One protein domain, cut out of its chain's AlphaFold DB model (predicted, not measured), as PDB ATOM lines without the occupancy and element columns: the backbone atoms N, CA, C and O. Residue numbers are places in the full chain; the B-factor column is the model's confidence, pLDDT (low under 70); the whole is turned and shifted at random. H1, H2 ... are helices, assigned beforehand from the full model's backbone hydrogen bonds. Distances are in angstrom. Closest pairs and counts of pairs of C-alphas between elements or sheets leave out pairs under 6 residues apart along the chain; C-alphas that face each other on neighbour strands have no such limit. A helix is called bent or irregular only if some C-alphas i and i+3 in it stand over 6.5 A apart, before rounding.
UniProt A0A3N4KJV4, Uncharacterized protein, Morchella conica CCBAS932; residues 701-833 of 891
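AT A GLANCE: This is residues 701 to 833 of the 891 residues of an uncharacterized protein of Morchella conica CCBAS932 (UniProt A0A3N4KJV4). The long helix H4 runs along much of the long axis of a flat slab, and its last part joins H1b, H2 and H5 in an up-and-down bundle of four, each running against the one before it in the chain. H1a, the first arm of bent H1, runs beside the earlier part of H4, while short H3 packs on H4 with residues 787 to 798 of H4. The printed part has 133 residues, with helices H1 to H5 in chain order and no named strand: all helix. It is compact, with a radius of gyration of the C-alphas of 15.7 A, and spans 51 by 40 by 20 A.

IN THESE COORDINATES: H4, residues 777 to 803, is 38.3 A long and begins with C-alpha 777 at (-20.282, -30.370, -32.645). H1, residues 702 to 725, was assigned as one helix by its hydrogen bonds but is bent, with C-alphas 712 and 715 7.6 A apart. Its arms are H1a, residues 702 to 712, from C-alpha 702 at (-12.531, -20.016, -27.539), and H1b, residues 715 to 725, each 15.3 A. H2 is residues 730 to 744, 21.0 A; H3 is 755 to 763, 12.2 A; H5 is 810 to 827, 26.0 A, ending with C-alpha 827 at (-16.831, -23.548, -11.523).

HOW THE PARTS SIT: H4 is the hub. With residues 794 to 802 alone it touches H2, closest C-alphas Ser 740 and Ala 797, 4.9 A, at a shallow tilt of 27 degrees, opposite ways. H4 and H5 form a hairpin, closest C-alphas Val 800 and Ala 816, 6.3 A. H3 and H4 form another, closest C-alphas Val 763 and Met 790, 5.0 A. H1a only just touches H4, with 3 pairs of C-alphas within 8 A, the closest Ala 706 and Val 786, 7.2 A. H1b and H2 form a hairpin, closest C-alphas Leu 723 and Val 736, 6.1 A. H1b and H5 touch, closest C-alphas Leu 724 and Arg 817, 6.2 A, at a tilt of 37 degrees, only just steep. H1a and H5 are apart. Every O i to N i+4 pair is within hydrogen-bond range in H1a, H1b, H2, H4 and H5; in H3, 4 of 5 are.

THE WHOLE: The two C-alphas farthest apart, Thr 729 and Arg 774, are 51.1 A apart. The printed part has no cut. The link from H3 to H4, residues 764 to 776, is long. Mean pLDDT of the printed part is 92.8; residues 751 to 753 are under 70.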
ATOM      1  N   ASP A 701     -11.156 -17.753 -31.145       94.38
ATOM      2  CA  ASP A 701     -10.281 -18.219 -30.055       94.38
ATOM      3  C   ASP A 701     -11.158 -18.417 -28.808       94.38
ATOM      4  O   ASP A 701     -11.459 -17.486 -28.056       94.38
ATOM      5  N   TRP A 702     -11.636 -19.649 -28.633       96.56
ATOM      6  CA  TRP A 702     -12.531 -20.016 -27.539       96.56
ATOM      7  C   TRP A 702     -11.835 -19.975 -26.165       96.56
ATOM      8  O   TRP A 702     -12.506 -19.796 -25.147       96.56
ATOM      9  N   ARG A 703     -10.496 -20.056 -26.120       94.88
ATOM     10  CA  ARG A 703      -9.695 -19.864 -24.901       94.88
ATOM     11  C   ARG A 703      -9.725 -18.394 -24.467       94.88
ATOM     12  O   ARG A 703     -10.024 -18.131 -23.309       94.88
ATOM     13  N   GLU A 704      -9.538 -17.429 -25.373       94.81
ATOM     14  CA  GLU A 704      -9.667 -15.997 -25.035       94.81
ATOM     15  C   GLU A 704     -11.120 -15.600 -24.695       94.81
ATOM     16  O   GLU A 704     -11.334 -14.673 -23.914       94.81
ATOM     17  N   VAL A 705     -12.138 -16.330 -25.176       97.19
ATOM     18  CA  VAL A 705     -13.520 -16.186 -24.663       97.19
ATOM     19  C   VAL A 705     -13.605 -16.608 -23.190       97.19
ATOM     20  O   VAL A 705     -14.092 -15.831 -22.363       97.19
ATOM     21  N   ALA A 706     -13.096 -17.794 -22.837       96.44
ATOM     22  CA  ALA A 706     -13.071 -18.273 -21.452       96.44
ATOM     23  C   ALA A 706     -12.233 -17.365 -20.530       96.44
ATOM     24  O   ALA A 706     -12.632 -17.075 -19.398       96.44
ATOM     25  N   ASP A 707     -11.116 -16.843 -21.035       93.75
ATOM     26  CA  ASP A 707     -10.256 -15.905 -20.318       93.75
ATOM     27  C   ASP A 707     -10.908 -14.538 -20.157       93.75
ATOM     28  O   ASP A 707     -10.854 -13.966 -19.073       93.75
ATOM     29  N   GLY A 708     -11.573 -14.015 -21.188       95.31
ATOM     30  CA  GLY A 708     -12.337 -12.772 -21.111       95.31
ATOM     31  C   GLY A 708     -13.445 -12.835 -20.056       95.31
ATOM     32  O   GLY A 708     -13.705 -11.838 -19.380       95.31
ATOM     33  N   ILE A 709     -14.055 -14.008 -19.869       96.62
ATOM     34  CA  ILE A 709     -15.025 -14.301 -18.805       96.62
ATOM     35  C   ILE A 709     -14.321 -14.356 -17.440       96.62
ATOM     36  O   ILE A 709     -14.693 -13.611 -16.529       96.62
ATOM     37  N   ALA A 710     -13.261 -15.153 -17.290       93.94
ATOM     38  CA  ALA A 710     -12.531 -15.284 -16.027       93.94
ATOM     39  C   ALA A 710     -11.936 -13.942 -15.555       93.94
ATOM     40  O   ALA A 710     -12.249 -13.465 -14.464       93.94
ATOM     41  N   ARG A 711     -11.186 -13.258 -16.425       92.81
ATOM     42  CA  ARG A 711     -10.594 -11.919 -16.236       92.81
ATOM     43  C   ARG A 711     -11.637 -10.855 -15.866       92.81
ATOM     44  O   ARG A 711     -11.311  -9.864 -15.214       92.81
ATOM     45  N   ARG A 712     -12.905 -11.049 -16.252       94.38
ATOM     46  CA  ARG A 712     -14.022 -10.160 -15.907       94.38
ATOM     47  C   ARG A 712     -14.675 -10.494 -14.567       94.38
ATOM     48  O   ARG A 712     -14.987  -9.565 -13.816       94.38
ATOM     49  N   TYR A 713     -14.908 -11.768 -14.261       95.94
ATOM     50  CA  TYR A 713     -15.764 -12.161 -13.135       95.94
ATOM     51  C   TYR A 713     -15.015 -12.689 -11.909       95.94
ATOM     52  O   TYR A 713     -15.514 -12.482 -10.806       95.94
ATOM     53  N   LEU A 714     -13.819 -13.271 -12.057       93.69
ATOM     54  CA  LEU A 714     -13.060 -13.937 -10.984       93.69
ATOM     55  C   LEU A 714     -12.945 -13.066  -9.720       93.69
ATOM     56  O   LEU A 714     -13.507 -13.388  -8.671       93.69
ATOM     57  N   GLU A 715     -12.296 -11.905  -9.821       93.69
ATOM     58  CA  GLU A 715     -12.082 -11.035  -8.655       93.69
ATOM     59  C   GLU A 715     -13.390 -10.455  -8.094       93.69
ATOM     60  O   GLU A 715     -13.488 -10.179  -6.899       93.69
ATOM     61  N   ARG A 716     -14.427 -10.314  -8.932       95.75
ATOM     62  CA  ARG A 716     -15.744  -9.806  -8.517       95.75
ATOM     63  C   ARG A 716     -16.533 -10.852  -7.734       95.75
ATOM     64  O   ARG A 716     -17.168 -10.491  -6.749       95.75
ATOM     65  N   VAL A 717     -16.458 -12.127  -8.120       96.81
ATOM     66  CA  VAL A 717     -17.042 -13.246  -7.366       96.81
ATOM     67  C   VAL A 717     -16.328 -13.398  -6.021       96.81
ATOM     68  O   VAL A 717     -16.989 -13.423  -4.988       96.81
ATOM     69  N   MET A 718     -14.992 -13.387  -5.990       95.38
ATOM     70  CA  MET A 718     -14.246 -13.527  -4.731       95.38
ATOM     71  C   MET A 718     -14.434 -12.329  -3.783       95.38
ATOM     72  O   MET A 718     -14.649 -12.525  -2.586       95.38
ATOM     73  N   ALA A 719     -14.469 -11.094  -4.294       96.12
ATOM     74  CA  ALA A 719     -14.796  -9.923  -3.473       96.12
ATOM     75  C   ALA A 719     -16.256  -9.938  -2.969       96.12
ATOM     76  O   ALA A 719     -16.527  -9.487  -1.854       96.12
ATOM     77  N   LEU A 720     -17.200 -10.484  -3.746       97.31
ATOM     78  CA  LEU A 720     -18.593 -10.656  -3.320       97.31
ATOM     79  C   LEU A 720     -18.712 -11.732  -2.231       97.31
ATOM     80  O   LEU A 720     -19.432 -11.528  -1.256       97.31
ATOM     81  N   ARG A 721     -17.949 -12.826  -2.353       97.06
ATOM     82  CA  ARG A 721     -17.849 -13.912  -1.367       97.06
ATOM     83  C   ARG A 721     -17.355 -13.386  -0.021       97.06
ATOM     84  O   ARG A 721     -17.979 -13.657   1.002       97.06
ATOM     85  N   GLU A 722     -16.300 -12.571  -0.016       95.94
ATOM     86  CA  GLU A 722     -15.782 -11.977   1.221       95.94
ATOM     87  C   GLU A 722     -16.761 -10.961   1.832       95.94
ATOM     88  O   GLU A 722     -17.095 -11.057   3.013       95.94
ATOM     89  N   LEU A 723     -17.340 -10.056   1.030       96.50
ATOM     90  CA  LEU A 723     -18.385  -9.135   1.507       96.50
ATOM     91  C   LEU A 723     -19.601  -9.865   2.102       96.50
ATOM     92  O   LEU A 723     -20.194  -9.373   3.063       96.50
ATOM     93  N   LEU A 724     -19.963 -11.032   1.562       95.88
ATOM     94  CA  LEU A 724     -21.025 -11.879   2.101       95.88
ATOM     95  C   LEU A 724     -20.607 -12.597   3.393       95.88
ATOM     96  O   LEU A 724     -21.462 -12.764   4.264       95.88
ATOM     97  N   ARG A 725     -19.332 -12.977   3.574       95.50
ATOM     98  CA  ARG A 725     -18.799 -13.566   4.827       95.50
ATOM     99  C   ARG A 725     -18.831 -12.576   5.997       95.50
ATOM    100  O   ARG A 725     -19.106 -12.997   7.128       95.50
ATOM    101  N   MET A 726     -18.650 -11.276   5.736       93.75
ATOM    102  CA  MET A 726     -18.766 -10.203   6.737       93.75
ATOM    103  C   MET A 726     -20.118 -10.203   7.484       93.75
ATOM    104  O   MET A 726     -21.115 -10.795   7.065       93.75
ATOM    105  N   ARG A 727     -20.181  -9.488   8.618       90.44
ATOM    106  CA  ARG A 727     -21.442  -9.260   9.344       90.44
ATOM    107  C   ARG A 727     -22.402  -8.413   8.481       90.44
ATOM    108  O   ARG A 727     -21.974  -7.368   7.982       90.44
ATOM    109  N   PRO A 728     -23.689  -8.790   8.347       89.38
ATOM    110  CA  PRO A 728     -24.663  -7.966   7.640       89.38
ATOM    111  C   PRO A 728     -24.933  -6.660   8.403       89.38
ATOM    112  O   PRO A 728     -25.274  -6.667   9.587       89.38
ATOM    113  N   THR A 729     -24.766  -5.542   7.703       92.25
ATOM    114  CA  THR A 729     -25.085  -4.167   8.109       92.25
ATOM    115  C   THR A 729     -25.644  -3.422   6.887       92.25
ATOM    116  O   THR A 729     -25.473  -3.906   5.764       92.25
ATOM    117  N   PRO A 730     -26.281  -2.244   7.037       91.56
ATOM    118  CA  PRO A 730     -26.713  -1.443   5.887       91.56
ATOM    119  C   PRO A 730     -25.561  -1.128   4.913       91.56
ATOM    120  O   PRO A 730     -25.734  -1.162   3.696       91.56
ATOM    121  N   GLU A 731     -24.361  -0.888   5.441       92.94
ATOM    122  CA  GLU A 731     -23.153  -0.576   4.676       92.94
ATOM    123  C   GLU A 731     -22.605  -1.796   3.926       92.94
ATOM    124  O   GLU A 731     -22.261  -1.669   2.747       92.94
ATOM    125  N   THR A 732     -22.539  -2.979   4.556       93.62
ATOM    126  CA  THR A 732     -22.095  -4.201   3.861       93.62
ATOM    127  C   THR A 732     -23.136  -4.663   2.846       93.62
ATOM    128  O   THR A 732     -22.760  -4.967   1.719       93.62
ATOM    129  N   ALA A 733     -24.434  -4.580   3.153       94.38
ATOM    130  CA  ALA A 733     -25.510  -4.848   2.197       94.38
ATOM    131  C   ALA A 733     -25.451  -3.925   0.966       94.38
ATOM    132  O   ALA A 733     -25.544  -4.389  -0.173       94.38
ATOM    133  N   LYS A 734     -25.211  -2.622   1.171       94.88
ATOM    134  CA  LYS A 734     -25.010  -1.653   0.083       94.88
ATOM    135  C   LYS A 734     -23.780  -1.985  -0.772       94.88
ATOM    136  O   LYS A 734     -23.836  -1.811  -1.989       94.88
ATOM    137  N   ARG A 735     -22.686  -2.467  -0.166       96.50
ATOM    138  CA  ARG A 735     -21.482  -2.925  -0.889       96.50
ATOM    139  C   ARG A 735     -21.740  -4.203  -1.690       96.50
ATOM    140  O   ARG A 735     -21.420  -4.217  -2.873       96.50
ATOM    141  N   VAL A 736     -22.370  -5.214  -1.082       97.50
ATOM    142  CA  VAL A 736     -22.803  -6.464  -1.736       97.50
ATOM    143  C   VAL A 736     -23.635  -6.143  -2.979       97.50
ATOM    144  O   VAL A 736     -23.228  -6.473  -4.093       97.50
ATOM    145  N   ARG A 737     -24.723  -5.373  -2.826       95.75
ATOM    146  CA  ARG A 737     -25.572  -4.968  -3.956       95.75
ATOM    147  C   ARG A 737     -24.823  -4.151  -5.008       95.75
ATOM    148  O   ARG A 737     -25.073  -4.323  -6.197       95.75
ATOM    149  N   GLY A 738     -23.933  -3.251  -4.589       96.00
ATOM    150  CA  GLY A 738     -23.130  -2.426  -5.495       96.00
ATOM    151  C   GLY A 738     -22.168  -3.246  -6.359       96.00
ATOM    152  O   GLY A 738     -22.009  -2.951  -7.542       96.00
ATOM    153  N   LEU A 739     -21.579  -4.306  -5.801       97.19
ATOM    154  CA  LEU A 739     -20.697  -5.214  -6.530       97.19
ATOM    155  C   LEU A 739     -21.481  -6.141  -7.469       97.19
ATOM    156  O   LEU A 739     -21.113  -6.267  -8.634       97.19
ATOM    157  N   SER A 740     -22.610  -6.701  -7.022       96.50
ATOM    158  CA  SER A 740     -23.517  -7.458  -7.898       96.50
ATOM    159  C   SER A 740     -24.060  -6.595  -9.044       96.50
ATOM    160  O   SER A 740     -24.077  -7.036 -10.190       96.50
ATOM    161  N   HIS A 741     -24.399  -5.326  -8.780       94.31
ATOM    162  CA  HIS A 741     -24.741  -4.357  -9.825       94.31
ATOM    163  C   HIS A 741     -23.595  -4.164 -10.828       94.31
ATOM    164  O   HIS A 741     -23.841  -4.163 -12.027       94.31
ATOM    165  N   ALA A 742     -22.342  -4.053 -10.374       94.44
ATOM    166  CA  ALA A 742     -21.184  -3.912 -11.262       94.44
ATOM    167  C   ALA A 742     -20.933  -5.144 -12.160       94.44
ATOM    168  O   ALA A 742     -20.253  -5.019 -13.180       94.44
ATOM    169  N   ILE A 743     -21.488  -6.313 -11.813       93.69
ATOM    170  CA  ILE A 743     -21.505  -7.509 -12.667       93.69
ATOM    171  C   ILE A 743     -22.614  -7.393 -13.732       93.69
ATOM    172  O   ILE A 743     -22.337  -7.594 -14.913       93.69
ATOM    173  N   VAL A 744     -23.846  -7.021 -13.347       92.38
ATOM    174  CA  VAL A 744     -25.029  -7.052 -14.245       92.38
ATOM    175  C   VAL A 744     -25.331  -5.755 -15.012       92.38
ATOM    176  O   VAL A 744     -26.099  -5.774 -15.976       92.38
ATOM    177  N   MET A 745     -24.721  -4.625 -14.638       90.94
ATOM    178  CA  MET A 745     -24.963  -3.311 -15.256       90.94
ATOM    179  C   MET A 745     -24.796  -3.206 -16.789       90.94
ATOM    180  O   MET A 745     -25.462  -2.341 -17.350       90.94
ATOM    181  N   PRO A 746     -23.988  -4.023 -17.504       91.88
ATOM    182  CA  PRO A 746     -23.931  -3.958 -18.971       91.88
ATOM    183  C   PRO A 746     -25.215  -4.458 -19.647       91.88
ATOM    184  O   PRO A 746     -25.486  -4.112 -20.795       91.88
ATOM    185  N   PHE A 747     -25.991  -5.294 -18.950       92.69
ATOM    186  CA  PHE A 747     -27.108  -6.056 -19.516       92.69
ATOM    187  C   PHE A 747     -28.477  -5.495 -19.104       92.69
ATOM    188  O   PHE A 747     -29.484  -5.743 -19.778       92.69
ATOM    189  N   LEU A 748     -28.515  -4.703 -18.028       88.06
ATOM    190  CA  LEU A 748     -29.672  -3.921 -17.594       88.06
ATOM    191  C   LEU A 748     -29.970  -2.780 -18.584       88.06
ATOM    192  O   LEU A 748     -29.114  -1.934 -18.839       88.06
ATOM    193  N   LYS A 749     -31.210  -2.697 -19.079       81.88
ATOM    194  CA  LYS A 749     -31.733  -1.469 -19.700       81.88
ATOM    195  C   LYS A 749     -32.477  -0.650 -18.647       81.88
ATOM    196  O   LYS A 749     -33.137  -1.204 -17.777       81.88
ATOM    197  N   VAL A 750     -32.376   0.677 -18.740       70.31
ATOM    198  CA  VAL A 750     -33.003   1.619 -17.790       70.31
ATOM    199  C   VAL A 750     -34.514   1.783 -18.041       70.31
ATOM    200  O   VAL A 750     -35.238   2.230 -17.161       70.31
ATOM    201  N   SER A 751     -34.995   1.412 -19.230       63.34
ATOM    202  CA  SER A 751     -36.404   1.476 -19.630       63.34
ATOM    203  C   SER A 751     -37.076   0.101 -19.538       63.34
ATOM    204  O   SER A 751     -36.786  -0.749 -20.380       63.34
ATOM    205  N   ASP A 752     -37.957  -0.072 -18.546       57.84
ATOM    206  CA  ASP A 752     -38.963  -1.138 -18.366       57.84
ATOM    207  C   ASP A 752     -38.796  -2.392 -19.244       57.84
ATOM    208  O   ASP A 752     -39.546  -2.644 -20.189       57.84
ATOM    209  N   GLU A 753     -37.809  -3.212 -18.893       64.19
ATOM    210  CA  GLU A 753     -37.574  -4.523 -19.487       64.19
ATOM    211  C   GLU A 753     -37.346  -5.541 -18.364       64.19
ATOM    212  O   GLU A 753     -36.823  -5.198 -17.301       64.19
ATOM    213  N   SER A 754     -37.778  -6.787 -18.564       77.81
ATOM    214  CA  SER A 754     -37.806  -7.774 -17.484       77.81
ATOM    215  C   SER A 754     -36.401  -8.266 -17.092       77.81
ATOM    216  O   SER A 754     -35.436  -8.152 -17.855       77.81
ATOM    217  N   THR A 755     -36.274  -8.831 -15.885       81.56
ATOM    218  CA  THR A 755     -34.977  -9.337 -15.385       81.56
ATOM    219  C   THR A 755     -34.479 -10.506 -16.237       81.56
ATOM    220  O   THR A 755     -33.282 -10.680 -16.422       81.56
ATOM    221  N   GLU A 756     -35.404 -11.256 -16.822       86.25
ATOM    222  CA  GLU A 756     -35.190 -12.425 -17.667       86.25
ATOM    223  C   GLU A 756     -34.596 -12.020 -19.029       86.25
ATOM    224  O   GLU A 756     -33.639 -12.632 -19.494       86.25
ATOM    225  N   ALA A 757     -35.060 -10.914 -19.625       90.38
ATOM    226  CA  ALA A 757     -34.464 -10.361 -20.846       90.38
ATOM    227  C   ALA A 757     -33.060  -9.761 -20.608       90.38
ATOM    228  O   ALA A 757     -32.216  -9.759 -21.508       90.38
ATOM    229  N   ALA A 758     -32.790  -9.255 -19.399       92.25
ATOM    230  CA  ALA A 758     -31.447  -8.843 -18.986       92.25
ATOM    231  C   ALA A 758     -30.537 -10.053 -18.681       92.25
ATOM    232  O   ALA A 758     -29.351 -10.013 -19.007       92.25
ATOM    233  N   MET A 759     -31.097 -11.137 -18.131       92.94
ATOM    234  CA  MET A 759     -30.420 -12.419 -17.924       92.94
ATOM    235  C   MET A 759     -29.975 -13.028 -19.254       92.94
ATOM    236  O   MET A 759     -28.797 -13.331 -19.403       92.94
ATOM    237  N   GLU A 760     -30.868 -13.135 -20.244       94.44
ATOM    238  CA  GLU A 760     -30.538 -13.724 -21.550       94.44
ATOM    239  C   GLU A 760     -29.375 -12.990 -22.237       94.44
ATOM    240  O   GLU A 760     -28.482 -13.625 -22.790       94.44
ATOM    241  N   ARG A 761     -29.327 -11.653 -22.147       94.81
ATOM    242  CA  ARG A 761     -28.190 -10.866 -22.656       94.81
ATOM    243  C   ARG A 761     -26.892 -11.097 -21.889       94.81
ATOM    244  O   ARG A 761     -25.830 -11.034 -22.494       94.81
ATOM    245  N   CYS A 762     -26.981 -11.319 -20.581       96.00
ATOM    246  CA  CYS A 762     -25.829 -11.621 -19.736       96.00
ATOM    247  C   CYS A 762     -25.247 -12.994 -20.104       96.00
ATOM    248  O   CYS A 762     -24.050 -13.093 -20.349       96.00
ATOM    249  N   VAL A 763     -26.104 -14.010 -20.255       97.38
ATOM    250  CA  VAL A 763     -25.747 -15.358 -20.732       97.38
ATOM    251  C   VAL A 763     -25.102 -15.300 -22.120       97.38
ATOM    252  O   VAL A 763     -23.974 -15.749 -22.311       97.38
ATOM    253  N   LYS A 764     -25.794 -14.686 -23.084       96.75
ATOM    254  CA  LYS A 764     -25.447 -14.732 -24.512       96.75
ATOM    255  C   LYS A 764     -24.523 -13.601 -24.978       96.75
ATOM    256  O   LYS A 764     -24.452 -13.330 -26.177       96.75
ATOM    257  N   GLU A 765     -23.808 -12.932 -24.070       95.06
ATOM    258  CA  GLU A 765     -22.911 -11.810 -24.407       95.06
ATOM    259  C   GLU A 765     -21.857 -12.214 -25.453       95.06
ATOM    260  O   GLU A 765     -21.614 -11.475 -26.408       95.06
ATOM    261  N   TYR A 766     -21.275 -13.406 -25.308       95.12
ATOM    262  CA  TYR A 766     -20.226 -13.924 -26.192       95.12
ATOM    263  C   TYR A 766     -20.794 -14.738 -27.367       95.12
ATOM    264  O   TYR A 766     -20.284 -14.661 -28.484       95.12
ATOM    265  N   THR A 767     -21.879 -15.482 -27.142       96.12
ATOM    266  CA  THR A 767     -22.403 -16.508 -28.062       96.12
ATOM    267  C   THR A 767     -23.610 -16.069 -28.890       96.12
ATOM    268  O   THR A 767     -23.806 -16.575 -29.992       96.12
ATOM    269  N   GLY A 768     -24.393 -15.079 -28.444       95.00
ATOM    270  CA  GLY A 768     -25.680 -14.674 -29.041       95.00
ATOM    271  C   GLY A 768     -25.620 -14.045 -30.438       95.00
ATOM    272  O   GLY A 768     -26.619 -13.516 -30.923       95.00
ATOM    273  N   ARG A 769     -24.446 -14.060 -31.077       93.88
ATOM    274  CA  ARG A 769     -24.195 -13.613 -32.459       93.88
ATOM    275  C   ARG A 769     -23.675 -14.754 -33.352       93.88
ATOM    276  O   ARG A 769     -23.416 -14.523 -34.530       93.88
ATOM    277  N   ILE A 770     -23.519 -15.962 -32.805       93.19
ATOM    278  CA  ILE A 770     -23.058 -17.164 -33.506       93.19
ATOM    279  C   ILE A 770     -24.260 -17.858 -34.158       93.19
ATOM    280  O   ILE A 770     -25.275 -18.121 -33.516       93.19
ATOM    281  N   ASP A 771     -24.137 -18.192 -35.442       91.81
ATOM    282  CA  ASP A 771     -25.146 -18.976 -36.155       91.81
ATOM    283  C   ASP A 771     -25.039 -20.460 -35.768       91.81
ATOM    284  O   ASP A 771     -24.293 -21.240 -36.370       91.81
ATOM    285  N   LEU A 772     -25.819 -20.857 -34.760       90.44
ATOM    286  CA  LEU A 772     -25.857 -22.225 -34.239       90.44
ATOM    287  C   LEU A 772     -26.289 -23.276 -35.281       90.44
ATOM    288  O   LEU A 772     -26.137 -24.470 -35.016       90.44
ATOM    289  N   SER A 773     -26.806 -22.883 -36.453       89.50
ATOM    290  CA  SER A 773     -27.113 -23.815 -37.550       89.50
ATOM    291  C   SER A 773     -25.884 -24.203 -38.384       89.50
ATOM    292  O   SER A 773     -25.925 -25.209 -39.090       89.50
ATOM    293  N   ARG A 774     -24.786 -23.438 -38.287       89.00
ATOM    294  CA  ARG A 774     -23.580 -23.599 -39.117       89.00
ATOM    295  C   ARG A 774     -22.379 -24.212 -38.398       89.00
ATOM    296  O   ARG A 774     -21.485 -24.710 -39.073       89.00
ATOM    297  N   ILE A 775     -22.344 -24.158 -37.067       90.94
ATOM    298  CA  ILE A 775     -21.202 -24.624 -36.267       90.94
ATOM    299  C   ILE A 775     -21.174 -26.150 -36.078       90.94
ATOM    300  O   ILE A 775     -22.222 -26.798 -35.959       90.94
ATOM    301  N   GLY A 776     -19.963 -26.710 -36.008       88.88
ATOM    302  CA  GLY A 776     -19.720 -28.125 -35.714       88.88
ATOM    303  C   GLY A 776     -20.070 -28.536 -34.276       88.88
ATOM    304  O   GLY A 776     -20.439 -27.708 -33.442       88.88
ATOM    305  N   ASN A 777     -19.945 -29.831 -33.971       89.44
ATOM    306  CA  ASN A 777     -20.282 -30.370 -32.645       89.44
ATOM    307  C   ASN A 777     -19.351 -29.841 -31.541       89.44
ATOM    308  O   ASN A 777     -19.847 -29.442 -30.490       89.44
ATOM    309  N   SER A 778     -18.041 -29.764 -31.796       91.81
ATOM    310  CA  SER A 778     -17.055 -29.201 -30.864       91.81
ATOM    311  C   SER A 778     -17.393 -27.757 -30.487       91.81
ATOM    312  O   SER A 778     -17.531 -27.436 -29.312       91.81
ATOM    313  N   GLU A 779     -17.647 -26.894 -31.473       94.19
ATOM    314  CA  GLU A 779     -18.055 -25.506 -31.219       94.19
ATOM    315  C   GLU A 779     -19.421 -25.396 -30.525       94.19
ATOM    316  O   GLU A 779     -19.642 -24.478 -29.744       94.19
ATOM    317  N   ARG A 780     -20.341 -26.339 -30.755       94.12
ATOM    318  CA  ARG A 780     -21.641 -26.386 -30.065       94.12
ATOM    319  C   ARG A 780     -21.504 -26.755 -28.586       94.12
ATOM    320  O   ARG A 780     -22.203 -26.175 -27.761       94.12
ATOM    321  N   MET A 781     -20.594 -27.672 -28.258       94.62
ATOM    322  CA  MET A 781     -20.198 -27.979 -26.880       94.62
ATOM    323  C   MET A 781     -19.539 -26.754 -26.219       94.62
ATOM    324  O   MET A 781     -19.865 -26.430 -25.081       94.62
ATOM    325  N   LEU A 782     -18.676 -26.030 -26.942       96.56
ATOM    326  CA  LEU A 782     -18.038 -24.799 -26.455       96.56
ATOM    327  C   LEU A 782     -19.046 -23.657 -26.221       96.56
ATOM    328  O   LEU A 782     -18.949 -22.969 -25.207       96.56
ATOM    329  N   VAL A 783     -20.052 -23.495 -27.094       96.69
ATOM    330  CA  VAL A 783     -21.190 -22.580 -26.871       96.69
ATOM    331  C   VAL A 783     -21.921 -22.923 -25.573       96.69
ATOM    332  O   VAL A 783     -22.137 -22.020 -24.771       96.69
ATOM    333  N   GLY A 784     -22.275 -24.196 -25.356       96.19
ATOM    334  CA  GLY A 784     -22.957 -24.642 -24.133       96.19
ATOM    335  C   GLY A 784     -22.131 -24.345 -22.882       96.19
ATOM    336  O   GLY A 784     -22.571 -23.592 -22.020       96.19
ATOM    337  N   ALA A 785     -20.877 -24.804 -22.859       96.94
ATOM    338  CA  ALA A 785     -19.951 -24.573 -21.750       96.94
ATOM    339  C   ALA A 785     -19.786 -23.084 -21.387       96.94
ATOM    340  O   ALA A 785     -19.673 -22.735 -20.210       96.94
ATOM    341  N   VAL A 786     -19.798 -22.192 -22.384       97.81
ATOM    342  CA  VAL A 786     -19.769 -20.738 -22.175       97.81
ATOM    343  C   VAL A 786     -21.116 -20.195 -21.683       97.81
ATOM    344  O   VAL A 786     -21.122 -19.420 -20.726       97.81
ATOM    345  N   GLU A 787     -22.243 -20.574 -22.293       97.69
ATOM    346  CA  GLU A 787     -23.572 -20.093 -21.883       97.69
ATOM    347  C   GLU A 787     -23.940 -20.560 -20.469       97.69
ATOM    348  O   GLU A 787     -24.426 -19.746 -19.688       97.69
ATOM    349  N   ASP A 788     -23.639 -21.801 -20.086       97.25
ATOM    350  CA  ASP A 788     -23.985 -22.347 -18.769       97.25
ATOM    351  C   ASP A 788     -23.149 -21.712 -17.645       97.25
ATOM    352  O   ASP A 788     -23.697 -21.258 -16.634       97.25
ATOM    353  N   VAL A 789     -21.827 -21.562 -17.825       97.31
ATOM    354  CA  VAL A 789     -20.964 -20.862 -16.847       97.31
ATOM    355  C   VAL A 789     -21.364 -19.391 -16.712       97.31
ATOM    356  O   VAL A 789     -21.443 -18.865 -15.595       97.31
ATOM    357  N   MET A 790     -21.708 -18.731 -17.821       97.75
ATOM    358  CA  MET A 790     -22.292 -17.390 -17.782       97.75
ATOM    359  C   MET A 790     -23.658 -17.391 -17.081       97.75
ATOM    360  O   MET A 790     -23.916 -16.507 -16.267       97.75
ATOM    361  N   GLN A 791     -24.512 -18.392 -17.302       97.25
ATOM    362  CA  GLN A 791     -25.809 -18.530 -16.640       97.25
ATOM    363  C   GLN A 791     -25.661 -18.685 -15.124       97.25
ATOM    364  O   GLN A 791     -26.409 -18.025 -14.399       97.25
ATOM    365  N   GLY A 792     -24.679 -19.440 -14.626       96.56
ATOM    366  CA  GLY A 792     -24.353 -19.504 -13.197       96.56
ATOM    367  C   GLY A 792     -23.957 -18.139 -12.618       96.56
ATOM    368  O   GLY A 792     -24.568 -17.658 -11.656       96.56
ATOM    369  N   ILE A 793     -22.986 -17.465 -13.247       97.38
ATOM    370  CA  ILE A 793     -22.481 -16.144 -12.823       97.38
ATOM    371  C   ILE A 793     -23.598 -15.086 -12.839       97.38
ATOM    372  O   ILE A 793     -23.781 -14.343 -11.869       97.38
ATOM    373  N   CYS A 794     -24.374 -15.028 -13.922       96.94
ATOM    374  CA  CYS A 794     -25.477 -14.089 -14.090       96.94
ATOM    375  C   CYS A 794     -26.622 -14.380 -13.100       96.94
ATOM    376  O   CYS A 794     -27.120 -13.445 -12.473       96.94
ATOM    377  N   LYS A 795     -26.997 -15.652 -12.885       96.50
ATOM    378  CA  LYS A 795     -28.035 -16.072 -11.919       96.50
ATOM    379  C   LYS A 795     -27.716 -15.576 -10.509       96.50
ATOM    380  O   LYS A 795     -28.555 -14.905  -9.904       96.50
ATOM    381  N   LEU A 796     -26.492 -15.817 -10.030       97.12
ATOM    382  CA  LEU A 796     -26.019 -15.301  -8.744       97.12
ATOM    383  C   LEU A 796     -26.087 -13.767  -8.693       97.12
ATOM    384  O   LEU A 796     -26.643 -13.191  -7.756       97.12
ATOM    385  N   ALA A 797     -25.528 -13.089  -9.697       96.50
ATOM    386  CA  ALA A 797     -25.377 -11.640  -9.660       96.50
ATOM    387  C   ALA A 797     -26.715 -10.884  -9.764       96.50
ATOM    388  O   ALA A 797     -26.913  -9.907  -9.039       96.50
ATOM    389  N   PHE A 798     -27.657 -11.338 -10.599       95.19
ATOM    390  CA  PHE A 798     -29.006 -10.766 -10.660       95.19
ATOM    391  C   PHE A 798     -29.812 -11.056  -9.390       95.19
ATOM    392  O   PHE A 798     -30.485 -10.146  -8.906       95.19
ATOM    393  N   GLY A 799     -29.715 -12.270  -8.828       94.06
ATOM    394  CA  GLY A 799     -30.361 -12.629  -7.561       94.06
ATOM    395  C   GLY A 799     -29.919 -11.705  -6.428       94.06
ATOM    396  O   GLY A 799     -30.713 -10.924  -5.910       94.06
ATOM    397  N   VAL A 800     -28.615 -11.659  -6.141       95.62
ATOM    398  CA  VAL A 800     -28.061 -10.800  -5.080       95.62
ATOM    399  C   VAL A 800     -28.336  -9.307  -5.341       95.62
ATOM    400  O   VAL A 800     -28.647  -8.567  -4.407       95.62
ATOM    401  N   TYR A 801     -28.306  -8.839  -6.597       94.25
ATOM    402  CA  TYR A 801     -28.668  -7.453  -6.935       94.25
ATOM    403  C   TYR A 801     -30.150  -7.118  -6.662       94.25
ATOM    404  O   TYR A 801     -30.471  -5.987  -6.267       94.25
ATOM    405  N   LYS A 802     -31.051  -8.082  -6.873       92.06
ATOM    406  CA  LYS A 802     -32.492  -7.963  -6.628       92.06
ATOM    407  C   LYS A 802     -32.806  -8.053  -5.138       92.06
ATOM    408  O   LYS A 802     -33.437  -7.145  -4.600       92.06
ATOM    409  N   ASP A 803     -32.325  -9.085  -4.461       93.50
ATOM    410  CA  ASP A 803     -32.740  -9.409  -3.094       93.50
ATOM    411  C   ASP A 803     -32.185  -8.397  -2.081       93.50
ATOM    412  O   ASP A 803     -32.887  -7.972  -1.165       93.50
ATOM    413  N   PHE A 804     -30.978  -7.867  -2.318       94.19
ATOM    414  CA  PHE A 804     -30.402  -6.811  -1.478       94.19
ATOM    415  C   PHE A 804     -30.980  -5.404  -1.747       94.19
ATOM    416  O   PHE A 804     -30.460  -4.412  -1.232       94.19
ATOM    417  N   SER A 805     -32.027  -5.269  -2.572       89.50
ATOM    418  CA  SER A 805     -32.660  -3.970  -2.867       89.50
ATOM    419  C   SER A 805     -33.601  -3.457  -1.769       89.50
ATOM    420  O   SER A 805     -33.890  -2.259  -1.740       89.50
ATOM    421  N   GLY A 806     -34.069  -4.340  -0.881       86.56
ATOM    422  CA  GLY A 806     -35.037  -4.041   0.177       86.56
ATOM    423  C   GLY A 806     -34.483  -4.208   1.600       86.56
ATOM    424  O   GLY A 806     -33.270  -4.159   1.815       86.56
ATOM    425  N   PRO A 807     -35.365  -4.389   2.602       87.81
ATOM    426  CA  PRO A 807     -34.968  -4.764   3.957       87.81
ATOM    427  C   PRO A 807     -34.251  -6.120   3.957       87.81
ATOM    428  O   PRO A 807     -34.808  -7.112   3.499       87.81
ATOM    429  N   ILE A 808     -33.031  -6.162   4.489       89.62
ATOM    430  CA  ILE A 808     -32.222  -7.384   4.547       89.62
ATOM    431  C   ILE A 808     -32.586  -8.186   5.796       89.62
ATOM    432  O   ILE A 808     -32.396  -7.708   6.918       89.62
ATOM    433  N   ASP A 809     -33.065  -9.411   5.606       89.06
ATOM    434  CA  ASP A 809     -33.246 -10.389   6.676       89.06
ATOM    435  C   ASP A 809     -32.100 -11.425   6.712       89.06
ATOM    436  O   ASP A 809     -31.064 -11.284   6.059       89.06
ATOM    437  N   LYS A 810     -32.254 -12.456   7.550       89.44
ATOM    438  CA  LYS A 810     -31.258 -13.524   7.694       89.44
ATOM    439  C   LYS A 810     -31.266 -14.493   6.504       89.44
ATOM    440  O   LYS A 810     -30.216 -15.038   6.184       89.44
ATOM    441  N   GLU A 811     -32.423 -14.740   5.901       93.94
ATOM    442  CA  GLU A 811     -32.623 -15.745   4.855       93.94
ATOM    443  C   GLU A 811     -31.977 -15.282   3.547       93.94
ATOM    444  O   GLU A 811     -31.149 -16.001   2.999       93.94
ATOM    445  N   ILE A 812     -32.192 -14.021   3.155       94.81
ATOM    446  CA  ILE A 812     -31.509 -13.376   2.017       94.81
ATOM    447  C   ILE A 812     -29.979 -13.520   2.118       94.81
ATOM    448  O   ILE A 812     -29.305 -13.842   1.139       94.81
ATOM    449  N   VAL A 813     -29.413 -13.314   3.314       93.94
ATOM    450  CA  VAL A 813     -27.959 -13.402   3.545       93.94
ATOM    451  C   VAL A 813     -27.458 -14.849   3.560       93.94
ATOM    452  O   VAL A 813     -26.329 -15.089   3.144       93.94
ATOM    453  N   VAL A 814     -28.258 -15.811   4.028       95.00
ATOM    454  CA  VAL A 814     -27.911 -17.242   3.981       95.00
ATOM    455  C   VAL A 814     -27.952 -17.749   2.541       95.00
ATOM    456  O   VAL A 814     -26.938 -18.246   2.065       95.00
ATOM    457  N   ASN A 815     -29.046 -17.513   1.819       95.75
ATOM    458  CA  ASN A 815     -29.222 -17.975   0.442       95.75
ATOM    459  C   ASN A 815     -28.128 -17.400  -0.479       95.75
ATOM    460  O   ASN A 815     -27.509 -18.132  -1.246       95.75
ATOM    461  N   ALA A 816     -27.802 -16.108  -0.343       96.56
ATOM    462  CA  ALA A 816     -26.716 -15.484  -1.104       96.56
ATOM    463  C   ALA A 816     -25.322 -16.050  -0.773       96.56
ATOM    464  O   ALA A 816     -24.457 -16.077  -1.649       96.56
ATOM    465  N   ARG A 817     -25.086 -16.501   0.470       96.88
ATOM    466  CA  ARG A 817     -23.852 -17.208   0.859       96.88
ATOM    467  C   ARG A 817     -23.811 -18.617   0.275       96.88
ATOM    468  O   ARG A 817     -22.771 -19.026  -0.219       96.88
ATOM    469  N   GLU A 818     -24.921 -19.341   0.316       96.62
ATOM    470  CA  GLU A 818     -24.996 -20.705  -0.208       96.62
ATOM    471  C   GLU A 818     -24.788 -20.703  -1.730       96.62
ATOM    472  O   GLU A 818     -23.862 -21.360  -2.198       96.62
ATOM    473  N   SER A 819     -25.492 -19.851  -2.485       97.12
ATOM    474  CA  SER A 819     -25.330 -19.758  -3.946       97.12
ATOM    475  C   SER A 819     -23.958 -19.255  -4.425       97.12
ATOM    476  O   SER A 819     -23.585 -19.534  -5.565       97.12
ATOM    477  N   ILE A 820     -23.188 -18.511  -3.614       97.38
ATOM    478  CA  ILE A 820     -21.829 -18.096  -4.015       97.38
ATOM    479  C   ILE A 820     -20.765 -19.147  -3.693       97.38
ATOM    480  O   ILE A 820     -19.822 -19.298  -4.465       97.38
ATOM    481  N   GLU A 821     -20.908 -19.895  -2.595       96.25
ATOM    482  CA  GLU A 821     -20.034 -21.041  -2.321       96.25
ATOM    483  C   GLU A 821     -20.338 -22.193  -3.304       96.25
ATOM    484  O   GLU A 821     -19.405 -22.817  -3.801       96.25
ATOM    485  N   GLU A 822     -21.615 -22.399  -3.664       94.38
ATOM    486  CA  GLU A 822     -22.075 -23.293  -4.740       94.38
ATOM    487  C   GLU A 822     -21.432 -22.926  -6.087       94.38
ATOM    488  O   GLU A 822     -20.750 -23.761  -6.679       94.38
ATOM    489  N   LEU A 823     -21.556 -21.668  -6.543       95.25
ATOM    490  CA  LEU A 823     -20.949 -21.218  -7.803       95.25
ATOM    491  C   LEU A 823     -19.422 -21.405  -7.808       95.25
ATOM    492  O   LEU A 823     -18.866 -21.881  -8.793       95.25
ATOM    493  N   VAL A 824     -18.734 -21.034  -6.724       94.12
ATOM    494  CA  VAL A 824     -17.266 -21.148  -6.639       94.12
ATOM    495  C   VAL A 824     -16.807 -22.609  -6.704       94.12
ATOM    496  O   VAL A 824     -15.812 -22.886  -7.377       94.12
ATOM    497  N   ALA A 825     -17.535 -23.530  -6.061       91.12
ATOM    498  CA  ALA A 825     -17.236 -24.962  -6.071       91.12
ATOM    499  C   ALA A 825     -17.600 -25.656  -7.398       91.12
ATOM    500  O   ALA A 825     -16.873 -26.544  -7.829       91.12
ATOM    501  N   TRP A 826     -18.692 -25.246  -8.052       91.75
ATOM    502  CA  TRP A 826     -19.129 -25.786  -9.347       91.75
ATOM    503  C   TRP A 826     -18.213 -25.342 -10.500       91.75
ATOM    504  O   TRP A 826     -17.876 -26.148 -11.362       91.75
ATOM    505  N   VAL A 827     -17.745 -24.086 -10.493       91.69
ATOM    506  CA  VAL A 827     -16.831 -23.548 -11.523       91.69
ATOM    507  C   VAL A 827     -15.385 -24.072 -11.382       91.69
ATOM    508  O   VAL A 827     -14.700 -24.264 -12.388       91.69
ATOM    509  N   ASP A 828     -14.914 -24.275 -10.145       90.62
ATOM    510  CA  ASP A 828     -13.599 -24.849  -9.781       90.62
ATOM    511  C   ASP A 828     -12.367 -24.252 -10.512       90.62
ATOM    512  O   ASP A 828     -11.421 -24.959 -10.864       90.62
ATOM    513  N   TRP A 829     -12.352 -22.937 -10.772       92.25
ATOM    514  CA  TRP A 829     -11.208 -22.277 -11.417       92.25
ATOM    515  C   TRP A 829      -9.948 -22.308 -10.543       92.25
ATOM    516  O   TRP A 829      -9.924 -21.747  -9.449       92.25
ATOM    517  N   ALA A 830      -8.838 -22.797 -11.101       89.50
ATOM    518  CA  ALA A 830      -7.509 -22.711 -10.483       89.50
ATOM    519  C   ALA A 830      -7.111 -21.267 -10.097       89.50
ATOM    520  O   ALA A 830      -6.368 -21.053  -9.144       89.50
ATOM    521  N   GLY A 831      -7.649 -20.261 -10.802       88.50
ATOM    522  CA  GLY A 831      -7.472 -18.838 -10.496       88.50
ATOM    523  C   GLY A 831      -8.126 -18.350  -9.193       88.50
ATOM    524  O   GLY A 831      -7.883 -17.212  -8.794       88.50
ATOM    525  N   TRP A 832      -8.919 -19.177  -8.495       89.19
ATOM    526  CA  TRP A 832      -9.297 -18.924  -7.097       89.19
ATOM    527  C   TRP A 832      -8.092 -18.982  -6.145       89.19
ATOM    528  O   TRP A 832      -8.153 -18.415  -5.054       89.19
ATOM    529  N   HIS A 833      -7.009 -19.643  -6.563       87.44
ATOM    530  CA  HIS A 833      -5.800 -19.872  -5.786       87.44
ATOM    531  C   HIS A 833      -4.635 -19.105  -6.417       87.44
ATOM    532  O   HIS A 833      -4.296 -19.297  -7.584       87.44
TER     533      HIS A 833